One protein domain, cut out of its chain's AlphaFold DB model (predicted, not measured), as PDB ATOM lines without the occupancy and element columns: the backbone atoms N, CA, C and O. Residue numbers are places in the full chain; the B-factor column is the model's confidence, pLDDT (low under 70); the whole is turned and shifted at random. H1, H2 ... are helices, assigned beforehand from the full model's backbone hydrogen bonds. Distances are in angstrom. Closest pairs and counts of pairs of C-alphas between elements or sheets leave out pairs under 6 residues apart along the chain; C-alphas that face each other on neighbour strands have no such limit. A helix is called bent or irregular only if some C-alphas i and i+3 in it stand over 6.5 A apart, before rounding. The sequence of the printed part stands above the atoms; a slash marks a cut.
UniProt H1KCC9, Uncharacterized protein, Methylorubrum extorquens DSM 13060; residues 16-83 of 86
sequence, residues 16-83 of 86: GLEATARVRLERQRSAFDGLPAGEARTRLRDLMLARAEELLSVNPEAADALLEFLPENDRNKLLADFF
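What this domain is: This is residues 16 to 83 of the 86 residues of an uncharacterized protein of Methylorubrum extorquens DSM 13060 (UniProt H1KCC9). What shape does the backbone make? Two long helices, H1 and H2, make a V whose corner is the link at residues 34 to 38; H3 folds back along the later part of H2 within the V, and H4 packs on H2 from out of the V's plane. The body is made of H3, H4, most of H2 and residues 22 to 33 of H1, while residues 16 to 21 of H1 stick out as a free end and residues 34 to 40, at the corner of the V, stand free as well. What is it built of, and how large is it? The printed part has 68 residues with four named helices, in the order H1, H2, H3, H4, and no named strand; the class is all helix. It is compact, with a radius of gyration of the C-alphas of 12.5 A, and its C-alphas span 34 by 31 by 17 A, an outline that is only just flat.

Where its parts are: Where does the first helix run? H1 is residues 16 to 33, from C-alpha 16 at (51.250, 186.528, 235.643) to C-alpha 33 at (72.302, 187.984, 220.969), a length of 25.7 A. Which helix is the longest? H2, residues 39 to 58, has 20 residues and measures 28.8 A from first to last C-alpha, beginning with C-alpha 39 at (84.080, 194.649, 220.246). It is neither bent nor irregular, but only just: C-alphas 54 and 57 are 6.0 A apart. What follows it? H3 is residues 60 to 67, 10.1 A from first to last C-alpha. H4 is residues 72 to 83, 16.3 A long, and ends with C-alpha 83 at (83.195, 180.459, 244.654).

How they stand to each other: How does H1 stand to the other helices? H1 and H2 are close but not clearly touching, with their closest C-alphas, those of Phe 32 and Arg 41, 7.6 A apart. Their lines stand at a steep tilt of 42 degrees, and they run opposite ways. H1 is apart from H3 and from H4. How do H2 and H3 meet? They touch and form a helical hairpin, at a shallow tilt of 15 degrees, opposite ways. H2 touches H3 with residues 48 to 56 alone, and the closest C-alphas, those of Ala 52 and Ala 63, are 4.7 A apart. Where does H4 sit? H2 touches H4 with residues 49 to 53 alone; the closest C-alphas, those of Leu 49 and Leu 78, are 7.2 A apart, and the two helices run the same way at a steep tilt of 40 degrees. H3 and H4 are close but not clearly touching, the closest C-alphas being those of Leu 67 and Arg 75 at 5.7 A. They run opposite ways at a shallow tilt of 33 degrees, only just short of steep. What do the backbone N and O atoms show? In H1, H3 and H4 every O i to N i+4 pair is within hydrogen-bond range, and in H2 14 of 16 such pairs are.

The domain as a whole: How far does it reach? The two C-alphas farthest apart are those of Gly 16 and Glu 39, 37.2 A. Residues 16 to 21, which belong to H1, stand free, and so do residues 34 to 40; without these two stretches the body has 55 residues and spans 28 by 22 by 16 A. Is the backbone continuous? The printed part has no cut, and the links H1 to H2, H2 to H3 and H3 to H4 are tight, with 5, 1 and 4 residues. Where is confidence low? The mean pLDDT of the printed part is 81.8, and residues 16 to 21 are under 70 in this model.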
ATOM      1  N   GLY A  16      51.189 185.481 236.668       49.38
ATOM      2  CA  GLY A  16      51.250 186.528 235.643       49.38
ATOM      3  C   GLY A  16      52.537 187.355 235.699       49.38
ATOM      4  O   GLY A  16      53.068 187.733 234.657       49.38
ATOM      5  N   LEU A  17      53.076 187.606 236.896       53.69
ATOM      6  CA  LEU A  17      54.296 188.399 237.077       53.69
ATOM      7  C   LEU A  17      55.542 187.603 236.669       53.69
ATOM      8  O   LEU A  17      56.380 188.130 235.942       53.69
ATOM      9  N   GLU A  18      55.614 186.321 237.039       55.78
ATOM     10  CA  GLU A  18      56.705 185.427 236.630       55.78
ATOM     11  C   GLU A  18      56.728 185.186 235.116       55.78
ATOM     12  O   GLU A  18      57.789 185.244 234.497       55.78
ATOM     13  N   ALA A  19      55.564 184.987 234.486       62.16
ATOM     14  CA  ALA A  19      55.478 184.860 233.031       62.16
ATOM     15  C   ALA A  19      55.954 186.140 232.322       62.16
ATOM     16  O   ALA A  19      56.677 186.079 231.327       62.16
ATOM     17  N   THR A  20      55.611 187.311 232.866       67.56
ATOM     18  CA  THR A  20      56.042 188.601 232.308       67.56
ATOM     19  C   THR A  20      57.547 188.833 232.505       67.56
ATOM     20  O   THR A  20      58.206 189.362 231.608       67.56
ATOM     21  N   ALA A  21      58.108 188.405 233.641       69.94
ATOM     22  CA  ALA A  21      59.542 188.475 233.925       69.94
ATOM     23  C   ALA A  21      60.356 187.571 232.986       69.94
ATOM     24  O   ALA A  21      61.308 188.038 232.364       69.94
ATOM     25  N   ARG A  22      59.918 186.321 232.783       70.75
ATOM     26  CA  ARG A  22      60.553 185.380 231.845       70.75
ATOM     27  C   ARG A  22      60.536 185.893 230.405       70.75
ATOM     28  O   ARG A  22      61.565 185.871 229.739       70.75
ATOM     29  N   VAL A  23      59.403 186.426 229.936       78.06
ATOM     30  CA  VAL A  23      59.301 187.022 228.589       78.06
ATOM     31  C   VAL A  23      60.200 188.252 228.452       78.06
ATOM     32  O   VAL A  23      60.815 188.460 227.404       78.06
ATOM     33  N   ARG A  24      60.301 189.081 229.499       78.00
ATOM     34  CA  ARG A  24      61.219 190.226 229.508       78.00
ATOM     35  C   ARG A  24      62.669 189.762 229.382       78.00
ATOM     36  O   ARG A  24      63.365 190.307 228.530       78.00
ATOM     37  N   LEU A  25      63.088 188.769 230.169       75.56
ATOM     38  CA  LEU A  25      64.437 188.196 230.133       75.56
ATOM     39  C   LEU A  25      64.757 187.569 228.775       75.56
ATOM     40  O   LEU A  25      65.830 187.799 228.228       75.56
ATOM     41  N   GLU A  26      63.817 186.841 228.178       80.38
ATOM     42  CA  GLU A  26      64.009 186.235 226.860       80.38
ATOM     43  C   GLU A  26      64.211 187.293 225.766       80.38
ATOM     44  O   GLU A  26      65.149 187.196 224.974       80.38
ATOM     45  N   ARG A  27      63.400 188.360 225.760       80.19
ATOM     46  CA  ARG A  27      63.571 189.492 224.828       80.19
ATOM     47  C   ARG A  27      64.905 190.196 225.016       80.19
ATOM     48  O   ARG A  27      65.528 190.617 224.052       80.19
ATOM     49  N   GLN A  28      65.319 190.332 226.263       78.81
ATOM     50  CA  GLN A  28      66.573 190.938 226.665       78.81
ATOM     51  C   GLN A  28      67.786 190.110 226.208       78.81
ATOM     52  O   GLN A  28      68.680 190.652 225.556       78.81
ATOM     53  N   ARG A  29      67.756 188.790 226.430       77.19
ATOM     54  CA  ARG A  29      68.738 187.833 225.895       77.19
ATOM     55  C   ARG A  29      68.777 187.861 224.373       77.19
ATOM     56  O   ARG A  29      69.855 187.902 223.794       77.19
ATOM     57  N   SER A  30      67.616 187.889 223.725       80.44
ATOM     58  CA  SER A  30      67.513 187.939 222.265       80.44
ATOM     59  C   SER A  30      68.043 189.259 221.693       80.44
ATOM     60  O   SER A  30      68.747 189.249 220.689       80.44
ATOM     61  N   ALA A  31      67.799 190.389 222.364       80.31
ATOM     62  CA  ALA A  31      68.371 191.679 221.987       80.31
ATOM     63  C   ALA A  31      69.897 191.692 222.130       80.31
ATOM     64  O   ALA A  31      70.583 192.218 221.257       80.31
ATOM     65  N   PHE A  32      70.429 191.089 223.197       79.19
ATOM     66  CA  PHE A  32      71.869 190.929 223.386       79.19
ATOM     67  C   PHE A  32      72.495 190.011 222.332       79.19
ATOM     68  O   PHE A  32      73.567 190.312 221.811       79.19
ATOM     69  N   ASP A  33      71.826 188.909 221.994       78.81
ATOM     70  CA  ASP A  33      72.302 187.984 220.969       78.81
ATOM     71  C   ASP A  33      72.245 188.589 219.559       78.81
ATOM     72  O   ASP A  33      73.150 188.372 218.755       78.81
ATOM     73  N   GLY A  34      71.241 189.432 219.306       78.00
ATOM     74  CA  GLY A  34      71.089 190.210 218.080       78.00
ATOM     75  C   GLY A  34      72.061 191.385 217.939       78.00
ATOM     76  O   GLY A  34      72.082 192.020 216.883       78.00
ATOM     77  N   LEU A  35      72.875 191.693 218.960       79.38
ATOM     78  CA  LEU A  35      73.944 192.679 218.817       79.38
ATOM     79  C   LEU A  35      74.989 192.165 217.816       79.38
ATOM     80  O   LEU A  35      75.394 190.998 217.901       79.38
ATOM     81  N   PRO A  36      75.478 193.026 216.900       78.50
ATOM     82  CA  PRO A  36      76.497 192.634 215.940       78.50
ATOM     83  C   PRO A  36      77.705 192.064 216.680       78.50
ATOM     84  O   PRO A  36      78.209 192.660 217.638       78.50
ATOM     85  N   ALA A  37      78.150 190.887 216.241       71.44
ATOM     86  CA  ALA A  37      79.351 190.267 216.774       71.44
ATOM     87  C   ALA A  37      80.531 191.220 216.538       71.44
ATOM     88  O   ALA A  37      80.867 191.549 215.403       71.44
ATOM     89  N   GLY A  38      81.110 191.719 217.626       82.81
ATOM     90  CA  GLY A  38      82.120 192.762 217.581       82.81
ATOM     91  C   GLY A  38      82.515 193.231 218.973       82.81
ATOM     92  O   GLY A  38      81.985 192.771 219.987       82.81
ATOM     93  N   GLU A  39      83.448 194.177 219.012       83.62
ATOM     94  CA  GLU A  39      84.080 194.649 220.246       83.62
ATOM     95  C   GLU A  39      83.065 195.203 221.259       83.62
ATOM     96  O   GLU A  39      83.183 194.955 222.454       83.62
ATOM     97  N   ALA A  40      82.004 195.864 220.786       82.31
ATOM     98  CA  ALA A  40      80.947 196.407 221.638       82.31
ATOM     99  C   ALA A  40      80.148 195.320 222.380       82.31
ATOM    100  O   ALA A  40      79.872 195.478 223.568       82.31
ATOM    101  N   ARG A  41      79.812 194.202 221.718       83.44
ATOM    102  CA  ARG A  41      79.106 193.073 222.351       83.44
ATOM    103  C   ARG A  41      79.996 192.399 223.390       83.44
ATOM    104  O   ARG A  41      79.544 192.129 224.499       83.44
ATOM    105  N   THR A  42      81.267 192.179 223.052       85.19
ATOM    106  CA  THR A  42      82.255 191.621 223.982       85.19
ATOM    107  C   THR A  42      82.434 192.525 225.194       85.19
ATOM    108  O   THR A  42      82.366 192.043 226.317       85.19
ATOM    109  N   ARG A  43      82.586 193.835 224.985       86.94
ATOM    110  CA  ARG A  43      82.773 194.811 226.062       86.94
ATOM    111  C   ARG A  43      81.539 194.941 226.947       86.94
ATOM    112  O   ARG A  43      81.681 195.042 228.158       86.94
ATOM    113  N   LEU A  44      80.339 194.906 226.368       85.69
ATOM    114  CA  LEU A  44      79.098 194.900 227.141       85.69
ATOM    115  C   LEU A  44      78.997 193.638 228.003       85.69
ATOM    116  O   LEU A  44      78.695 193.746 229.186       85.69
ATOM    117  N   ARG A  45      79.302 192.463 227.435       85.69
ATOM    118  CA  ARG A  45      79.364 191.204 228.188       85.69
ATOM    119  C   ARG A  45      80.317 191.311 229.374       85.69
ATOM    120  O   ARG A  45      79.948 190.950 230.482       85.69
ATOM    121  N   ASP A  46      81.522 191.811 229.121       89.19
ATOM    122  CA  ASP A  46      82.586 191.925 230.117       89.19
ATOM    123  C   ASP A  46      82.184 192.867 231.260       89.19
ATOM    124  O   ASP A  46      82.300 192.515 232.428       89.19
ATOM    125  N   LEU A  47      81.588 194.019 230.928       89.81
ATOM    126  CA  LEU A  47      81.055 194.965 231.914       89.81
ATOM    127  C   LEU A  47      79.922 194.364 232.751       89.81
ATOM    128  O   LEU A  47      79.850 194.612 233.952       89.81
ATOM    129  N   MET A  48      79.032 193.587 232.130       87.62
ATOM    130  CA  MET A  48      77.956 192.905 232.849       87.62
ATOM    131  C   MET A  48      78.505 191.828 233.787       87.62
ATOM    132  O   MET A  48      78.058 191.747 234.925       87.62
ATOM    133  N   LEU A  49      79.499 191.053 233.350       88.56
ATOM    134  CA  LEU A  49      80.173 190.061 234.189       88.56
ATOM    135  C   LEU A  49      80.897 190.722 235.366       88.56
ATOM    136  O   LEU A  49      80.636 190.364 236.507       88.56
ATOM    137  N   ALA A  50      81.713 191.747 235.116       90.50
ATOM    138  CA  ALA A  50      82.395 192.490 236.176       90.50
ATOM    139  C   ALA A  50      81.394 193.075 237.184       90.50
ATOM    140  O   ALA A  50      81.585 192.978 238.395       90.50
ATOM    141  N   ARG A  51      80.273 193.622 236.697       90.12
ATOM    142  CA  ARG A  51      79.228 194.152 237.573       90.12
ATOM    143  C   ARG A  51      78.519 193.062 238.374       90.12
ATOM    144  O   ARG A  51      78.187 193.300 239.531       90.12
ATOM    145  N   ALA A  52      78.264 191.898 237.779       88.81
ATOM    146  CA  ALA A  52      77.699 190.756 238.488       88.81
ATOM    147  C   ALA A  52      78.641 190.283 239.603       88.81
ATOM    148  O   ALA A  52      78.177 190.060 240.715       88.81
ATOM    149  N   GLU A  53      79.946 190.209 239.337       89.25
ATOM    150  CA  GLU A  53      80.962 189.839 240.327       89.25
ATOM    151  C   GLU A  53      80.984 190.805 241.523       89.25
ATOM    152  O   GLU A  53      80.919 190.369 242.672       89.25
ATOM    153  N   GLU A  54      80.985 192.122 241.275       91.00
ATOM    154  CA  GLU A  54      80.886 193.127 242.346       91.00
ATOM    155  C   GLU A  54      79.611 192.947 243.183       91.00
ATOM    156  O   GLU A  54      79.624 193.068 244.412       91.00
ATOM    157  N   LEU A  55      78.488 192.664 242.515       90.44
ATOM    158  CA  LEU A  55      77.199 192.485 243.168       90.44
ATOM    159  C   LEU A  55      77.120 191.173 243.950       90.44
ATOM    160  O   LEU A  55      76.451 191.167 244.976       90.44
ATOM    161  N   LEU A  56      77.821 190.103 243.560       88.06
ATOM    162  CA  LEU A  56      77.790 188.825 244.290       88.06
ATOM    163  C   LEU A  56      78.190 188.983 245.763       88.06
ATOM    164  O   LEU A  56      77.630 188.310 246.624       88.06
ATOM    165  N   SER A  57      79.102 189.912 246.066       85.75
ATOM    166  CA  SER A  57      79.551 190.181 247.440       85.75
ATOM    167  C   SER A  57      78.627 191.117 248.231       85.75
ATOM    168  O   SER A  57      78.618 191.079 249.459       85.75
ATOM    169  N   VAL A  58      77.882 191.998 247.553       90.31
ATOM    170  CA  VAL A  58      77.146 193.113 248.186       90.31
ATOM    171  C   VAL A  58      75.632 192.906 248.149       90.31
ATOM    172  O   VAL A  58      74.928 193.247 249.097       90.31
ATOM    173  N   ASN A  59      75.121 192.380 247.039       90.75
ATOM    174  CA  ASN A  59      73.712 192.121 246.798       90.75
ATOM    175  C   ASN A  59      73.540 190.923 245.838       90.75
ATOM    176  O   ASN A  59      73.431 191.117 244.619       90.75
ATOM    177  N   PRO A  60      73.494 189.691 246.375       84.88
ATOM    178  CA  PRO A  60      73.432 188.481 245.564       84.88
ATOM    179  C   PRO A  60      72.146 188.382 244.735       84.88
ATOM    180  O   PRO A  60      72.209 187.896 243.615       84.88
ATOM    181  N   GLU A  61      71.004 188.904 245.203       83.56
ATOM    182  CA  GLU A  61      69.764 188.934 244.403       83.56
ATOM    183  C   GLU A  61      69.909 189.807 243.149       83.56
ATOM    184  O   GLU A  61      69.449 189.443 242.067       83.56
ATOM    185  N   ALA A  62      70.577 190.959 243.270       84.69
ATOM    186  CA  ALA A  62      70.845 191.818 242.119       84.69
ATOM    187  C   ALA A  62      71.864 191.189 241.158       84.69
ATOM    188  O   ALA A  62      71.754 191.389 239.947       84.69
ATOM    189  N   ALA A  63      72.837 190.439 241.682       86.44
ATOM    190  CA  ALA A  63      73.761 189.664 240.865       86.44
ATOM    191  C   ALA A  63      73.022 188.563 240.099       86.44
ATOM    192  O   ALA A  63      73.190 188.467 238.888       86.44
ATOM    193  N   ASP A  64      72.155 187.797 240.765       84.62
ATOM    194  CA  ASP A  64      71.384 186.708 240.158       84.62
ATOM    195  C   ASP A  64      70.503 187.224 239.011       84.62
ATOM    196  O   ASP A  64      70.578 186.726 237.889       84.62
ATOM    197  N   ALA A  65      69.801 188.342 239.231       84.69
ATOM    198  CA  ALA A  65      68.997 188.997 238.197       84.69
ATOM    199  C   ALA A  65      69.826 189.466 236.982       84.69
ATOM    200  O   ALA A  65      69.341 189.475 235.847       84.69
ATOM    201  N   LEU A  66      71.078 189.880 237.198       83.81
ATOM    202  CA  LEU A  66      71.985 190.307 236.128       83.81
ATOM    203  C   LEU A  66      72.601 189.100 235.402       83.81
ATOM    204  O   LEU A  66      72.794 189.132 234.186       83.81
ATOM    205  N   LEU A  67      72.848 188.014 236.131       84.62
ATOM    206  CA  LEU A  67      73.323 186.735 235.618       84.62
ATOM    207  C   LEU A  67      72.242 185.970 234.834       84.62
ATOM    208  O   LEU A  67      72.588 185.273 233.882       84.62
ATOM    209  N   GLU A  68      70.953 186.140 235.151       83.31
ATOM    210  CA  GLU A  68      69.820 185.608 234.368       83.31
ATOM    211  C   GLU A  68      69.779 186.153 232.929       83.31
ATOM    212  O   GLU A  68      69.269 185.498 232.015       83.31
ATOM    213  N   PHE A  69      70.334 187.347 232.706       77.44
ATOM    214  CA  PHE A  69      70.445 187.949 231.379       77.44
ATOM    215  C   PHE A  69      71.603 187.361 230.561       77.44
ATOM    216  O   PHE A  69      71.568 187.365 229.329       77.44
ATOM    217  N   LEU A  70      72.660 186.893 231.221       81.25
ATOM    218  CA  LEU A  70      73.882 186.475 230.550       81.25
ATOM    219  C   LEU A  70      73.765 185.051 229.982       81.25
ATOM    220  O   LEU A  70      72.929 184.253 230.415       81.25
ATOM    221  N   PRO A  71      74.586 184.698 228.975       81.19
ATOM    222  CA  PRO A  71      74.672 183.323 228.507       81.19
ATOM    223  C   PRO A  71      75.035 182.397 229.671       81.19
ATOM    224  O   PRO A  71      75.960 182.687 230.428       81.19
ATOM    225  N   GLU A  72      74.347 181.258 229.779       82.88
ATOM    226  CA  GLU A  72      74.552 180.286 230.865       82.88
ATOM    227  C   GLU A  72      76.027 179.893 231.037       82.88
ATOM    228  O   GLU A  72      76.509 179.753 232.159       82.88
ATOM    229  N   ASN A  73      76.764 179.792 229.930       84.94
ATOM    230  CA  ASN A  73      78.184 179.470 229.942       84.94
ATOM    231  C   ASN A  73      79.041 180.550 230.630       84.94
ATOM    232  O   ASN A  73      79.938 180.221 231.401       84.94
ATOM    233  N   ASP A  74      78.762 181.832 230.372       85.06
ATOM    234  CA  ASP A  74      79.485 182.949 230.990       85.06
ATOM    235  C   ASP A  74      79.105 183.094 232.474       85.06
ATOM    236  O   ASP A  74      79.985 183.262 233.319       85.06
ATOM    237  N   ARG A  75      77.814 182.934 232.808       86.88
ATOM    238  CA  ARG A  75      77.330 182.912 234.198       86.88
ATOM    239  C   ARG A  75      78.013 181.818 235.013       86.88
ATOM    240  O   ARG A  75      78.568 182.101 236.069       86.88
ATOM    241  N   ASN A  76      77.943 180.571 234.548       87.81
ATOM    242  CA  ASN A  76      78.468 179.433 235.303       87.81
ATOM    243  C   ASN A  76      79.979 179.563 235.510       87.81
ATOM    244  O   ASN A  76      80.470 179.238 236.585       87.81
ATOM    245  N   LYS A  77      80.703 180.086 234.510       88.44
ATOM    246  CA  LYS A  77      82.136 180.361 234.630       88.44
ATOM    247  C   LYS A  77      82.434 181.402 235.712       88.44
ATOM    248  O   LYS A  77      83.348 181.190 236.496       88.44
ATOM    249  N   LEU A  78      81.675 182.497 235.758       87.25
ATOM    250  CA  LEU A  78      81.850 183.537 236.774       87.25
ATOM    251  C   LEU A  78      81.547 183.013 238.179       87.25
ATOM    252  O   LEU A  78      82.319 183.261 239.095       87.25
ATOM    253  N   LEU A  79      80.454 182.266 238.350       87.38
ATOM    254  CA  LEU A  79      80.108 181.681 239.647       87.38
ATOM    255  C   LEU A  79      81.175 180.682 240.111       87.38
ATOM    256  O   LEU A  79      81.564 180.715 241.272       87.38
ATOM    257  N   ALA A  80      81.674 179.837 239.207       88.56
ATOM    258  CA  ALA A  80      82.776 178.929 239.504       88.56
ATOM    259  C   ALA A  80      84.032 179.699 239.943       88.56
ATOM    260  O   ALA A  80      84.546 179.430 241.019       88.56
ATOM    261  N   ASP A  81      84.470 180.716 239.190       88.00
ATOM    262  CA  ASP A  81      85.649 181.522 239.554       88.00
ATOM    263  C   ASP A  81      85.473 182.239 240.902       88.00
ATOM    264  O   ASP A  81      86.388 182.256 241.722       88.00
ATOM    265  N   PHE A  82      84.279 182.776 241.165       85.06
ATOM    266  CA  PHE A  82      83.973 183.499 242.396       85.06
ATOM    267  C   PHE A  82      83.937 182.586 243.631       85.06
ATOM    268  O   PHE A  82      84.462 182.962 244.676       85.06
ATOM    269  N   PHE A  83      83.333 181.395 243.528       83.06
ATOM    270  CA  PHE A  83      83.195 180.459 244.654       83.06
ATOM    271  C   PHE A  83      84.373 179.487 244.812       83.06
ATOM    272  O   PHE A  83      84.577 178.976 245.912       83.06
TER     273      PHE A  83